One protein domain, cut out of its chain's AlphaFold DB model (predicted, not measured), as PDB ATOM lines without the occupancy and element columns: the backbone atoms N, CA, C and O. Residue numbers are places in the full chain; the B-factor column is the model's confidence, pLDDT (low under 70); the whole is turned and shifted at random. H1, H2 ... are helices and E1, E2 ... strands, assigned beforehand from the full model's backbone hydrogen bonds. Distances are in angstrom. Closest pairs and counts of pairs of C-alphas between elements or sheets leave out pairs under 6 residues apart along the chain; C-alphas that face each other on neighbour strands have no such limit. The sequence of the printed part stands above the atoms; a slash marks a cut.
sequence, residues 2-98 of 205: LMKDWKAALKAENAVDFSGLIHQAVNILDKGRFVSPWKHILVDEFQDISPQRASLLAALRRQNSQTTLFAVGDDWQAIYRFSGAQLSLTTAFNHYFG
ATOM      1  N   LEU A   2       1.123 -10.265   5.848       87.44
ATOM      2  CA  LEU A   2       1.306 -10.678   7.249       87.44
ATOM      3  C   LEU A   2       1.509  -9.520   8.250       87.44
ATOM      4  O   LEU A   2       0.885  -9.487   9.301       87.44
ATOM      5  N   MET A   3       2.329  -8.517   7.907       84.81
ATOM      6  CA  MET A   3       2.561  -7.353   8.783       84.81
ATOM      7  C   MET A   3       1.295  -6.503   8.990       84.81
ATOM      8  O   MET A   3       1.123  -5.881  10.036       84.81
ATOM      9  N   LYS A   4       0.419  -6.443   7.979       86.12
ATOM     10  CA  LYS A   4      -0.846  -5.704   8.058       86.12
ATOM     11  C   LYS A   4      -1.811  -6.429   8.992       86.12
ATOM     12  O   LYS A   4      -2.416  -5.777   9.837       86.12
ATOM     13  N   ASP A   5      -1.884  -7.749   8.870       91.12
ATOM     14  CA  ASP A   5      -2.750  -8.592   9.693       91.12
ATOM     15  C   ASP A   5      -2.265  -8.622  11.151       91.12
ATOM     16  O   ASP A   5      -3.067  -8.443  12.062       91.12
ATOM     17  N   TRP A   6      -0.948  -8.690  11.380       90.19
ATOM     18  CA  TRP A   6      -0.339  -8.551  12.711       90.19
ATOM     19  C   TRP A   6      -0.706  -7.223  13.385       90.19
ATOM     20  O   TRP A   6      -1.179  -7.194  14.519       90.19
ATOM     21  N   LYS A   7      -0.558  -6.103  12.666       86.75
ATOM     22  CA  LYS A   7      -0.949  -4.781  13.180       86.75
ATOM     23  C   LYS A   7      -2.454  -4.679  13.440       86.75
ATOM     24  O   LYS A   7      -2.856  -3.975  14.362       86.75
ATOM     25  N   ALA A   8      -3.280  -5.341  12.631       89.81
ATOM     26  CA  ALA A   8      -4.723  -5.388  12.840       89.81
ATOM     27  C   ALA A   8      -5.084  -6.184  14.104       89.81
ATOM     28  O   ALA A   8      -5.913  -5.709  14.877       89.81
ATOM     29  N   ALA A   9      -4.423  -7.321  14.346       92.12
ATOM     30  CA  ALA A   9      -4.589  -8.125  15.557       92.12
ATOM     31  C   ALA A   9      -4.187  -7.343  16.817       92.12
ATOM     32  O   ALA A   9      -5.009  -7.175  17.714       92.12
ATOM     33  N   LEU A  10      -2.990  -6.739  16.828       91.31
ATOM     34  CA  LEU A  10      -2.544  -5.879  17.933       91.31
ATOM     35  C   LEU A  10      -3.551  -4.759  18.228       91.31
ATOM     36  O   LEU A  10      -3.886  -4.502  19.380       91.31
ATOM     37  N   LYS A  11      -4.082  -4.113  17.184       89.06
ATOM     38  CA  LYS A  11      -5.089  -3.059  17.343       89.06
ATOM     39  C   LYS A  11      -6.404  -3.589  17.923       89.06
ATOM     40  O   LYS A  11      -7.007  -2.897  18.738       89.06
ATOM     41  N   ALA A  12      -6.855  -4.769  17.498       93.19
ATOM     42  CA  ALA A  12      -8.075  -5.392  18.013       93.19
ATOM     43  C   ALA A  12      -7.949  -5.749  19.504       93.19
ATOM     44  O   ALA A  12      -8.911  -5.602  20.250       93.19
ATOM     45  N   GLU A  13      -6.751  -6.139  19.939       94.44
ATOM     46  CA  GLU A  13      -6.429  -6.444  21.338       94.44
ATOM     47  C   GLU A  13      -6.073  -5.202  22.171       94.44
ATOM     48  O   GLU A  13      -5.782  -5.314  23.360       94.44
ATOM     49  N   ASN A  14      -6.086  -4.007  21.568       89.69
ATOM     50  CA  ASN A  14      -5.593  -2.771  22.181       89.69
ATOM     51  C   ASN A  14      -4.158  -2.916  22.742       89.69
ATOM     52  O   ASN A  14      -3.807  -2.341  23.774       89.69
ATOM     53  N   ALA A  15      -3.338  -3.703  22.049       92.12
ATOM     54  CA  ALA A  15      -1.969  -4.037  22.402       92.12
ATOM     55  C   ALA A  15      -0.962  -3.318  21.491       92.12
ATOM     56  O   ALA A  15      -1.268  -2.853  20.388       92.12
ATOM     57  N   VAL A  16       0.281  -3.243  21.956       89.38
ATOM     58  CA  VAL A  16       1.407  -2.693  21.203       89.38
ATOM     59  C   VAL A  16       2.646  -3.536  21.479       89.38
ATOM     60  O   VAL A  16       2.912  -3.906  22.619       89.38
ATOM     61  N   ASP A  17       3.390  -3.864  20.427       90.38
ATOM     62  CA  ASP A  17       4.662  -4.570  20.560       90.38
ATOM     63  C   ASP A  17       5.808  -3.606  20.925       90.38
ATOM     64  O   ASP A  17       5.674  -2.378  20.887       90.38
ATOM     65  N   PHE A  18       6.967  -4.155  21.297       86.62
ATOM     66  CA  PHE A  18       8.111  -3.356  21.751       86.62
ATOM     67  C   PHE A  18       8.581  -2.326  20.713       86.62
ATOM     68  O   PHE A  18       8.843  -1.171  21.052       86.62
ATOM     69  N   SER A  19       8.663  -2.712  19.438       87.12
ATOM     70  CA  SER A  19       9.033  -1.787  18.358       87.12
ATOM     71  C   SER A  19       7.957  -0.721  18.130       87.12
ATOM     72  O   SER A  19       8.276   0.442  17.863       87.12
ATOM     73  N   GLY A  20       6.684  -1.092  18.273       90.12
ATOM     74  CA  GLY A  20       5.535  -0.204  18.190       90.12
ATOM     75  C   GLY A  20       5.542   0.873  19.267       90.12
ATOM     76  O   GLY A  20       5.242   2.021  18.943       90.12
ATOM     77  N   LEU A  21       5.950   0.552  20.499       92.81
ATOM     78  CA  LEU A  21       6.091   1.533  21.584       92.81
ATOM     79  C   LEU A  21       7.066   2.652  21.208       92.81
ATOM     80  O   LEU A  21       6.724   3.831  21.295       92.81
ATOM     81  N   ILE A  22       8.256   2.286  20.722       93.94
ATOM     82  CA  ILE A  22       9.284   3.253  20.315       93.94
ATOM     83  C   ILE A  22       8.781   4.098  19.142       93.94
ATOM     84  O   ILE A  22       8.879   5.326  19.165       93.94
ATOM     85  N   HIS A  23       8.185   3.461  18.132       92.75
ATOM     86  CA  HIS A  23       7.662   4.169  16.967       92.75
ATOM     87  C   HIS A  23       6.520   5.133  17.333       92.75
ATOM     88  O   HIS A  23       6.454   6.248  16.814       92.75
ATOM     89  N   GLN A  24       5.613   4.742  18.229       93.31
ATOM     90  CA  GLN A  24       4.548   5.626  18.704       93.31
ATOM     91  C   GLN A  24       5.104   6.806  19.505       93.31
ATOM     92  O   GLN A  24       4.667   7.933  19.276       93.31
ATOM     93  N   ALA A  25       6.099   6.579  20.367       94.94
ATOM     94  CA  ALA A  25       6.763   7.645  21.114       94.94
ATOM     95  C   ALA A  25       7.403   8.683  20.177       94.94
ATOM     96  O   ALA A  25       7.136   9.875  20.322       94.94
ATOM     97  N   VAL A  26       8.149   8.238  19.158       95.69
ATOM     98  CA  VAL A  26       8.715   9.119  18.115       95.69
ATOM     99  C   VAL A  26       7.619   9.952  17.446       95.69
ATOM    100  O   VAL A  26       7.729  11.171  17.369       95.69
ATOM    101  N   ASN A  27       6.509   9.325  17.044       94.50
ATOM    102  CA  ASN A  27       5.398  10.033  16.404       94.50
ATOM    103  C   ASN A  27       4.728  11.078  17.312       94.50
ATOM    104  O   ASN A  27       4.260  12.107  16.824       94.50
ATOM    105  N   ILE A  28       4.618  10.814  18.615       95.12
ATOM    106  CA  ILE A  28       4.065  11.766  19.589       95.12
ATOM    107  C   ILE A  28       5.008  12.964  19.743       95.12
ATOM    108  O   ILE A  28       4.537  14.105  19.756       95.12
ATOM    109  N   LEU A  29       6.316  12.701  19.812       95.06
ATOM    110  CA  LEU A  29       7.358  13.721  19.907       95.06
ATOM    111  C   LEU A  29       7.391  14.616  18.663       95.06
ATOM    112  O   LEU A  29       7.346  15.840  18.786       95.06
ATOM    113  N   ASP A  30       7.393  14.022  17.470       92.25
ATOM    114  CA  ASP A  30       7.435  14.755  16.197       92.25
ATOM    115  C   ASP A  30       6.192  15.622  15.972       92.25
ATOM    116  O   ASP A  30       6.270  16.689  15.368       92.25
ATOM    117  N   LYS A  31       5.036  15.196  16.495       94.00
ATOM    118  CA  LYS A  31       3.788  15.974  16.444       94.00
ATOM    119  C   LYS A  31       3.694  17.050  17.531       94.00
ATOM    120  O   LYS A  31       2.654  17.697  17.626       94.00
ATOM    121  N   GLY A  32       4.704  17.191  18.391       91.75
ATOM    122  CA  GLY A  32       4.689  18.134  19.515       91.75
ATOM    123  C   GLY A  32       3.609  17.838  20.563       91.75
ATOM    124  O   GLY A  32       3.253  18.711  21.347       91.75
ATOM    125  N   ARG A  33       3.060  16.615  20.585       93.88
ATOM    126  CA  ARG A  33       1.994  16.213  21.525       93.88
ATOM    127  C   ARG A  33       2.519  15.879  22.919       93.88
ATOM    128  O   ARG A  33       1.739  15.738  23.854       93.88
ATOM    129  N   PHE A  34       3.829  15.736  23.033       93.81
ATOM    130  CA  PHE A  34       4.567  15.654  24.278       93.81
ATOM    131  C   PHE A  34       5.770  16.574  24.137       93.81
ATOM    132  O   PHE A  34       6.444  16.515  23.112       93.81
ATOM    133  N   VAL A  35       6.032  17.403  25.142       90.69
ATOM    134  CA  VAL A  35       7.232  18.237  25.206       90.69
ATOM    135  C   VAL A  35       8.136  17.634  26.265       90.69
ATOM    136  O   VAL A  35       7.772  17.595  27.440       90.69
ATOM    137  N   SER A  36       9.292  17.136  25.838       90.62
ATOM    138  CA  SER A  36      10.280  16.544  26.732       90.62
ATOM    139  C   SER A  36      10.769  17.572  27.759       90.62
ATOM    140  O   SER A  36      11.345  18.590  27.370       90.62
ATOM    141  N   PRO A  37      10.611  17.312  29.071       91.94
ATOM    142  CA  PRO A  37      11.194  18.161  30.107       91.94
ATOM    143  C   PRO A  37      12.695  17.879  30.311       91.94
ATOM    144  O   PRO A  37      13.358  18.576  31.082       91.94
ATOM    145  N   TRP A  38      13.241  16.842  29.666       93.69
ATOM    146  CA  TRP A  38      14.600  16.369  29.908       93.69
ATOM    147  C   TRP A  38      15.634  17.208  29.156       93.69
ATOM    148  O   TRP A  38      15.672  17.248  27.923       93.69
ATOM    149  N   LYS A  39      16.511  17.848  29.930       93.56
ATOM    150  CA  LYS A  39      17.650  18.625  29.422       93.56
ATOM    151  C   LYS A  39      18.894  17.776  29.181       93.56
ATOM    152  O   LYS A  39      19.721  18.141  28.360       93.56
ATOM    153  N   HIS A  40      19.030  16.657  29.883       95.88
ATOM    154  CA  HIS A  40      20.195  15.786  29.797       95.88
ATOM    155  C   HIS A  40      19.716  14.355  29.606       95.88
ATOM    156  O   HIS A  40      18.924  13.853  30.405       95.88
ATOM    157  N   ILE A  41      20.170  13.723  28.530       95.44
ATOM    158  CA  ILE A  41      19.861  12.335  28.203       95.44
ATOM    159  C   ILE A  41      21.155  11.548  28.330       95.44
ATOM    160  O   ILE A  41      22.136  11.867  27.663       95.44
ATOM    161  N   LEU A  42      21.152  10.541  29.198       96.69
ATOM    162  CA  LEU A  42      22.279   9.643  29.405       96.69
ATOM    163  C   LEU A  42      21.905   8.280  28.834       96.69
ATOM    164  O   LEU A  42      20.831   7.759  29.139       96.69
ATOM    165  N   VAL A  43      22.773   7.727  27.996       95.62
ATOM    166  CA  VAL A  43      22.582   6.413  27.383       95.62
ATOM    167  C   VAL A  43      23.792   5.556  27.700       95.62
ATOM    168  O   VAL A  43      24.909   5.908  27.339       95.62
ATOM    169  N   ASP A  44      23.548   4.445  28.379       94.19
ATOM    170  CA  ASP A  44      24.548   3.412  28.620       94.19
ATOM    171  C   ASP A  44      24.452   2.323  27.542       94.19
ATOM    172  O   ASP A  44      23.435   2.236  26.842       94.19
ATOM    173  N   GLU A  45      25.501   1.515  27.401       92.19
ATOM    174  CA  GLU A  45      25.605   0.431  26.410       92.19
ATOM    175  C   GLU A  45      25.246   0.878  24.975       92.19
ATOM    176  O   GLU A  45      24.525   0.214  24.220       92.19
ATOM    177  N   PHE A  46      25.740   2.056  24.574       92.62
ATOM    178  CA  PHE A  46      25.390   2.691  23.300       92.62
ATOM    179  C   PHE A  46      25.796   1.863  22.068       92.62
ATOM    180  O   PHE A  46      25.264   2.073  20.978       92.62
ATOM    181  N   GLN A  47      26.714   0.908  22.213       89.38
ATOM    182  CA  GLN A  47      27.078  -0.030  21.150       89.38
ATOM    183  C   GLN A  47      25.915  -0.922  20.685       89.38
ATOM    184  O   GLN A  47      25.910  -1.368  19.535       89.38
ATOM    185  N   ASP A  48      24.905  -1.126  21.535       88.38
ATOM    186  CA  ASP A  48      23.740  -1.971  21.248       88.38
ATOM    187  C   ASP A  48      22.535  -1.170  20.734       88.38
ATOM    188  O   ASP A  48      21.388  -1.640  20.703       88.38
ATOM    189  N   ILE A  49      22.768   0.075  20.313       90.75
ATOM    190  CA  ILE A  49      21.706   0.937  19.817       90.75
ATOM    191  C   ILE A  49      21.180   0.469  18.451       90.75
ATOM    192  O   ILE A  49      21.921   0.234  17.493       90.75
ATOM    193  N   SER A  50      19.853   0.368  18.346       91.25
ATOM    194  CA  SER A  50      19.156   0.115  17.084       91.25
ATOM    195  C   SER A  50      18.726   1.426  16.408       91.25
ATOM    196  O   SER A  50      18.508   2.430  17.098       91.25
ATOM    197  N   PRO A  51      18.489   1.438  15.081       91.38
ATOM    198  CA  PRO A  51      18.020   2.632  14.365       91.38
ATOM    199  C   PRO A  51      16.740   3.247  14.946       91.38
ATOM    200  O   PRO A  51      16.551   4.464  14.941       91.38
ATOM    201  N   GLN A  52      15.858   2.408  15.491       91.38
ATOM    202  CA  GLN A  52      14.599   2.833  16.108       91.38
ATOM    203  C   GLN A  52      14.853   3.602  17.413       91.38
ATOM    204  O   GLN A  52      14.269   4.663  17.627       91.38
ATOM    205  N   ARG A  53      15.761   3.102  18.264       93.56
ATOM    206  CA  ARG A  53      16.169   3.780  19.505       93.56
ATOM    207  C   ARG A  53      16.936   5.069  19.202       93.56
ATOM    208  O   ARG A  53      16.658   6.094  19.817       93.56
ATOM    209  N   ALA A  54      17.814   5.056  18.199       94.12
ATOM    210  CA  ALA A  54      18.500   6.259  17.726       94.12
ATOM    211  C   ALA A  54      17.516   7.335  17.235       94.12
ATOM    212  O   ALA A  54      17.656   8.507  17.584       94.12
ATOM    213  N   SER A  55      16.468   6.937  16.506       93.56
ATOM    214  CA  SER A  55      15.413   7.855  16.054       93.56
ATOM    215  C   SER A  55      14.669   8.504  17.224       93.56
ATOM    216  O   SER A  55      14.351   9.691  17.165       93.56
ATOM    217  N   LEU A  56      14.433   7.758  18.308       95.25
ATOM    218  CA  LEU A  56      13.836   8.294  19.530       95.25
ATOM    219  C   LEU A  56      14.732   9.347  20.193       95.25
ATOM    220  O   LEU A  56      14.249  10.430  20.518       95.25
ATOM    221  N   LEU A  57      16.031   9.072  20.331       95.19
ATOM    222  CA  LEU A  57      16.992  10.042  20.868       95.19
ATOM    223  C   LEU A  57      17.055  11.311  20.008       95.19
ATOM    224  O   LEU A  57      17.030  12.425  20.533       95.19
ATOM    225  N   ALA A  58      17.075  11.155  18.682       92.75
ATOM    226  CA  ALA A  58      17.058  12.279  17.752       92.75
ATOM    227  C   ALA A  58      15.758  13.097  17.854       92.75
ATOM    228  O   ALA A  58      15.806  14.326  17.832       92.75
ATOM    229  N   ALA A  59      14.598  12.444  17.996       93.81
ATOM    230  CA  ALA A  59      13.315  13.120  18.188       93.81
ATOM    231  C   ALA A  59      13.280  13.918  19.499       93.81
ATOM    232  O   ALA A  59      12.886  15.082  19.486       93.81
ATOM    233  N   LEU A  60      13.760  13.339  20.605       93.94
ATOM    234  CA  LEU A  60      13.849  14.026  21.899       93.94
ATOM    235  C   LEU A  60      14.731  15.278  21.827       93.94
ATOM    236  O   LEU A  60      14.335  16.336  22.312       93.94
ATOM    237  N   ARG A  61      15.896  15.187  21.175       91.44
ATOM    238  CA  ARG A  61      16.806  16.333  21.016       91.44
ATOM    239  C   ARG A  61      16.264  17.420  20.095       91.44
ATOM    240  O   ARG A  61      16.508  18.594  20.339       91.44
ATOM    241  N   ARG A  62      15.508  17.061  19.052       90.25
ATOM    242  CA  ARG A  62      14.910  18.049  18.135       90.25
ATOM    243  C   ARG A  62      13.881  18.958  18.811       90.25
ATOM    244  O   ARG A  62      13.645  20.053  18.311       90.25
ATOM    245  N   GLN A  63      13.284  18.542  19.928       89.12
ATOM    246  CA  GLN A  63      12.299  19.361  20.642       89.12
ATOM    247  C   GLN A  63      12.908  20.533  21.412       89.12
ATOM    248  O   GLN A  63      12.224  21.528  21.643       89.12
ATOM    249  N   ASN A  64      14.169  20.421  21.830       87.94
ATOM    250  CA  ASN A  64      14.847  21.454  22.597       87.94
ATOM    251  C   ASN A  64      16.339  21.467  22.254       87.94
ATOM    252  O   ASN A  64      17.068  20.528  22.562       87.94
ATOM    253  N   SER A  65      16.807  22.571  21.669       85.31
ATOM    254  CA  SER A  65      18.214  22.756  21.298       85.31
ATOM    255  C   SER A  65      19.173  22.753  22.493       85.31
ATOM    256  O   SER A  65      20.367  22.538  22.308       85.31
ATOM    257  N   GLN A  66      18.668  22.958  23.713       88.69
ATOM    258  CA  GLN A  66      19.451  22.866  24.946       88.69
ATOM    259  C   GLN A  66      19.572  21.432  25.481       88.69
ATOM    260  O   GLN A  66      20.266  21.222  26.477       88.69
ATOM    261  N   THR A  67      18.902  20.447  24.873       92.62
ATOM    262  CA  THR A  67      18.994  19.055  25.320       92.62
ATOM    263  C   THR A  67      20.333  18.440  24.912       92.62
ATOM    264  O   THR A  67      20.632  18.267  23.726       92.62
ATOM    265  N   THR A  68      21.127  18.048  25.907       93.81
ATOM    266  CA  THR A  68      22.402  17.356  25.713       93.81
ATOM    267  C   THR A  68      22.219  15.841  25.744       93.81
ATOM    268  O   THR A  68      21.346  15.312  26.437       93.81
ATOM    269  N   LEU A  69      23.053  15.142  24.978       95.06
ATOM    270  CA  LEU A  69      23.127  13.686  24.949       95.06
ATOM    271  C   LEU A  69      24.530  13.267  25.363       95.06
ATOM    272  O   LEU A  69      25.507  13.718  24.775       95.06
ATOM    273  N   PHE A  70      24.598  12.406  26.364       95.62
ATOM    274  CA  PHE A  70      25.811  11.760  26.823       95.62
ATOM    275  C   PHE A  70      25.637  10.258  26.634       95.62
ATOM    276  O   PHE A  70      24.649   9.686  27.094       95.62
ATOM    277  N   ALA A  71      26.568   9.633  25.926       94.81
ATOM    278  CA  ALA A  71      26.519   8.216  25.617       94.81
ATOM    279  C   ALA A  71      27.805   7.539  26.085       94.81
ATOM    280  O   ALA A  71      28.899   8.047  25.841       94.81
ATOM    281  N   VAL A  72      27.658   6.390  26.732       94.69
ATOM    282  CA  VAL A  72      28.753   5.496  27.106       94.69
ATOM    283  C   VAL A  72      28.554   4.197  26.348       94.69
ATOM    284  O   VAL A  72      27.434   3.705  26.225       94.69
ATOM    285  N   GLY A  73      29.631   3.659  25.789       91.56
ATOM    286  CA  GLY A  73      29.585   2.378  25.109       91.56
ATOM    287  C   GLY A  73      30.954   1.911  24.642       91.56
ATOM    288  O   GLY A  73      31.911   2.687  24.574       91.56
ATOM    289  N   ASP A  74      31.025   0.630  24.309       90.06
ATOM    290  CA  ASP A  74      32.228  -0.041  23.836       90.06
ATOM    291  C   ASP A  74      31.939  -0.801  22.533       90.06
ATOM    292  O   ASP A  74      31.298  -1.849  22.516       90.06
ATOM    293  N   ASP A  75      32.450  -0.296  21.411       85.69
ATOM    294  CA  ASP A  75      32.306  -0.920  20.092       85.69
ATOM    295  C   ASP A  75      32.963  -2.315  19.992       85.69
ATOM    296  O   ASP A  75      32.581  -3.127  19.140       85.69
ATOM    297  N   TRP A  76      33.912  -2.631  20.880       86.25
ATOM    298  CA  TRP A  76      34.511  -3.965  20.988       86.25
ATOM    299  C   TRP A  76      33.550  -4.984  21.606       86.25
ATOM    300  O   TRP A  76      33.697  -6.183  21.366       86.25
ATOM    301  N   GLN A  77      32.531  -4.519  22.334       83.00
ATOM    302  CA  GLN A  77      31.501  -5.338  22.978       83.00
ATOM    303  C   GLN A  77      30.193  -5.408  22.180       83.00
ATOM    304  O   GLN A  77      29.226  -6.010  22.636       83.00
ATOM    305  N   ALA A  78      30.157  -4.850  20.966       80.38
ATOM    306  CA  ALA A  78      28.976  -4.814  20.104       80.38
ATOM    307  C   ALA A  78      28.613  -6.198  19.520       80.38
ATOM    308  O   ALA A  78      28.786  -6.461  18.323       80.38
ATOM    309  N   ILE A  79      28.104  -7.102  20.357       70.38
ATOM    310  CA  ILE A  79      27.743  -8.477  19.978       70.38
ATOM    311  C   ILE A  79      26.292  -8.605  19.488       70.38
ATOM    312  O   ILE A  79      25.960  -9.577  18.810       70.38
ATOM    313  N   TYR A  80      25.436  -7.607  19.734       62.16
ATOM    314  CA  TYR A  80      23.999  -7.639  19.431       62.16
ATOM    315  C   TYR A  80      23.622  -7.213  18.000       62.16
ATOM    316  O   TYR A  80      22.474  -6.871  17.711       62.16
ATOM    317  N   ARG A  81      24.544  -7.298  17.032       66.12
ATOM    318  CA  ARG A  81      24.220  -7.014  15.616       66.12
ATOM    319  C   ARG A  81      23.051  -7.859  15.086       66.12
ATOM    320  O   ARG A  81      22.287  -7.397  14.244       66.12
ATOM    321  N   PHE A  82      22.880  -9.080  15.595       60.88
ATOM    322  CA  PHE A  82      21.793  -9.980  15.193       60.88
ATOM    323  C   PHE A  82      20.398  -9.516  15.650       60.88
ATOM    324  O   PHE A  82      19.409  -9.923  15.046       60.88
ATOM    325  N   SER A  83      20.295  -8.658  16.674       60.56
ATOM    326  CA  SER A  83      19.022  -8.096  17.156       60.56
ATOM    327  C   SER A  83      18.692  -6.731  16.534       60.56
ATOM    328  O   SER A  83      17.720  -6.082  16.925       60.56
ATOM    329  N   GLY A  84      19.468  -6.304  15.529       73.06
ATOM    330  CA  GLY A  84      19.251  -5.058  14.793       73.06
ATOM    331  C   GLY A  84      20.011  -3.850  15.347       73.06
ATOM    332  O   GLY A  84      19.732  -2.727  14.920       73.06
ATOM    333  N   ALA A  85      20.956  -4.056  16.271       81.25
ATOM    334  CA  ALA A  85      21.923  -3.026  16.637       81.25
ATOM    335  C   ALA A  85      22.835  -2.704  15.445       81.25
ATOM    336  O   ALA A  85      23.257  -3.599  14.704       81.25
ATOM    337  N   GLN A  86      23.146  -1.424  15.256       84.44
ATOM    338  CA  GLN A  86      23.935  -0.968  14.116       84.44
ATOM    339  C   GLN A  86      25.208  -0.272  14.593       84.44
ATOM    340  O   GLN A  86      25.168   0.884  15.000       84.44
ATOM    341  N   LEU A  87      26.355  -0.952  14.451       84.69
ATOM    342  CA  LEU A  87      27.654  -0.456  14.931       84.69
ATOM    343  C   LEU A  87      28.002   0.947  14.409       84.69
ATOM    344  O   LEU A  87      28.612   1.735  15.123       84.69
ATOM    345  N   SER A  88      27.590   1.288  13.182       87.44
ATOM    346  CA  SER A  88      27.866   2.610  12.609       87.44
ATOM    347  C   SER A  88      27.217   3.761  13.380       87.44
ATOM    348  O   SER A  88      27.708   4.878  13.291       87.44
ATOM    349  N   LEU A  89      26.134   3.516  14.130       88.25
ATOM    350  CA  LEU A  89      25.526   4.537  14.993       88.25
ATOM    351  C   LEU A  89      26.470   4.930  16.136       88.25
ATOM    352  O   LEU A  89      26.481   6.085  16.549       88.25
ATOM    353  N   THR A  90      27.282   3.982  16.603       87.31
ATOM    354  CA  THR A  90      28.293   4.176  17.645       87.31
ATOM    355  C   THR A  90      29.593   4.715  17.054       87.31
ATOM    356  O   THR A  90      30.098   5.732  17.517       87.31
ATOM    357  N   THR A  91      30.125   4.090  15.998       86.81
ATOM    358  CA  THR A  91      31.433   4.475  15.430       86.81
ATOM    359  C   THR A  91      31.402   5.786  14.648       86.81
ATOM    360  O   THR A  91      32.442   6.417  14.486       86.81
ATOM    361  N   ALA A  92      30.222   6.231  14.206       87.88
ATOM    362  CA  ALA A  92      30.010   7.537  13.588       87.88
ATOM    363  C   ALA A  92      29.054   8.411  14.421       87.88
ATOM    364  O   ALA A  92      28.216   9.116  13.863       87.88
ATOM    365  N   PHE A  93      29.165   8.372  15.754       90.19
ATOM    366  CA  PHE A  93      28.282   9.104  16.672       90.19
ATOM    367  C   PHE A  93      28.070  10.573  16.270       90.19
ATOM    368  O   PHE A  93      26.926  11.002  16.116       90.19
ATOM    369  N   ASN A  94      29.151  11.313  15.995       89.38
ATOM    370  CA  ASN A  94      29.073  12.733  15.630       89.38
ATOM    371  C   ASN A  94      28.303  12.971  14.321       89.38
ATOM    372  O   ASN A  94      27.624  13.984  14.171       89.38
ATOM    373  N   HIS A  95      28.336  12.019  13.384       89.31
ATOM    374  CA  HIS A  95      27.560  12.109  12.149       89.31
ATOM    375  C   HIS A  95      26.048  12.034  12.414       89.31
ATOM    376  O   HIS A  95      25.275  12.751  11.784       89.31
ATOM    377  N   TYR A  96      25.618  11.187  13.357       89.12
ATOM    378  CA  TYR A  96      24.197  10.966  13.652       89.12
ATOM    379  C   TYR A  96      23.632  11.919  14.711       89.12
ATOM    380  O   TYR A  96      22.451  12.269  14.657       89.12
ATOM    381  N   PHE A  97      24.450  12.335  15.679       89.94
ATOM    382  CA  PHE A  97      24.026  13.136  16.829       89.94
ATOM    383  C   PHE A  97      24.701  14.516  16.886       89.94
ATOM    384  O   PHE A  97      24.471  15.272  17.831       89.94
ATOM    385  N   GLY A  98      25.423  14.912  15.841       86.75
ATOM    386  CA  GLY A  98      26.099  16.205  15.754       86.75
ATOM    387  C   GLY A  98      27.412  16.244  16.532       86.75
ATOM    388  O   GLY A  98      27.762  15.305  17.241       86.75
TER     389      GLY A  98
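AT A GLANCE: This is residues 2 to 98 of the 205 residues of the protein "DNA helicase" of Escherichia coli (UniProt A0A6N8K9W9). What would one see first? A small sheet of two parallel strands, E1 and E2, and the helix H2 stand on two sides of the helix H3, with H2 and H3 side by side, while the short helices H5 and H6 lie on the side of H3 away from H2. H1 lies far out beyond H2 at one end of the longest axis, and H4 lies beyond the end where H3 begins. What are the counts and the class? The printed part has 97 residues with six named helices and two named strands, in the order H1, H2, E1, H3, E2, H4, H5, H6, and its class is mostly helix. How large and dense is it? It is only just loose, close to compact, with a radius of gyration of the C-alphas of 15.2 A, and it spans 40 by 33 by 18 A.

HOW THE PARTS SIT: How do the strands pair? E1, residues 40 to 43, and E2, residues 68 to 71, are parallel neighbours at 17 degrees, with N 41 and O 68 at 2.9 A and N 70 and O 41 at 2.8 A, within hydrogen-bond range. Which helix joins them? H3, residues 51 to 62, lies between them in the chain as a strand-helix-strand unit, two parallel neighbour strands with a helix between, whose crossover is right-handed. H3 and E1 are near each other, with 5 pairs of C-alphas within 10 A; the closest C-alphas of H3 and E2 are those of Arg 61 and Thr 68, 7.4 A apart. What is farther out? H2, residues 18 to 30, touches H3 at a shallow tilt of 23 degrees, the same way, the closest C-alphas being those of Val 26 and Leu 56, 5.4 A apart. H5, residues 87 to 91, and H6, residues 93 to 97, are each close to H3 but not clearly touching it, at 7.7 A between the C-alphas of Ala 54 and Leu 89 and 7.1 A between those of Ala 58 and Phe 97. H1, residues 2 to 12, is apart from H2, and H4, residues 80 to 83, is apart from H3. How do the helix backbones stand? In H1, H3, H5 and H6 every O i to N i+4 pair is within hydrogen-bond range, in H2 8 of 9 are, and H4 is too short for such a pair.

IN THESE COORDINATES: Where are the anchors? H1 begins at C-alpha 2, (1.306, -10.678, 7.249), and H6 ends at C-alpha 97, (24.026, 13.136, 16.829). How long are the elements? From first to last C-alpha H2 measures 19.0 A, H3 16.2 A, H1 15.2 A, and E1 and E2 10.0 A each.

THE WHOLE: How far does it reach? The two C-alphas farthest apart, those of Ala 12 and Trp 76, are 42.7 A apart. Are there cuts or long links? The printed part has no cut, and no link is long. Where is confidence low? Residues 80 to 83 are under 70, while the mean pLDDT of the printed part is 89.3.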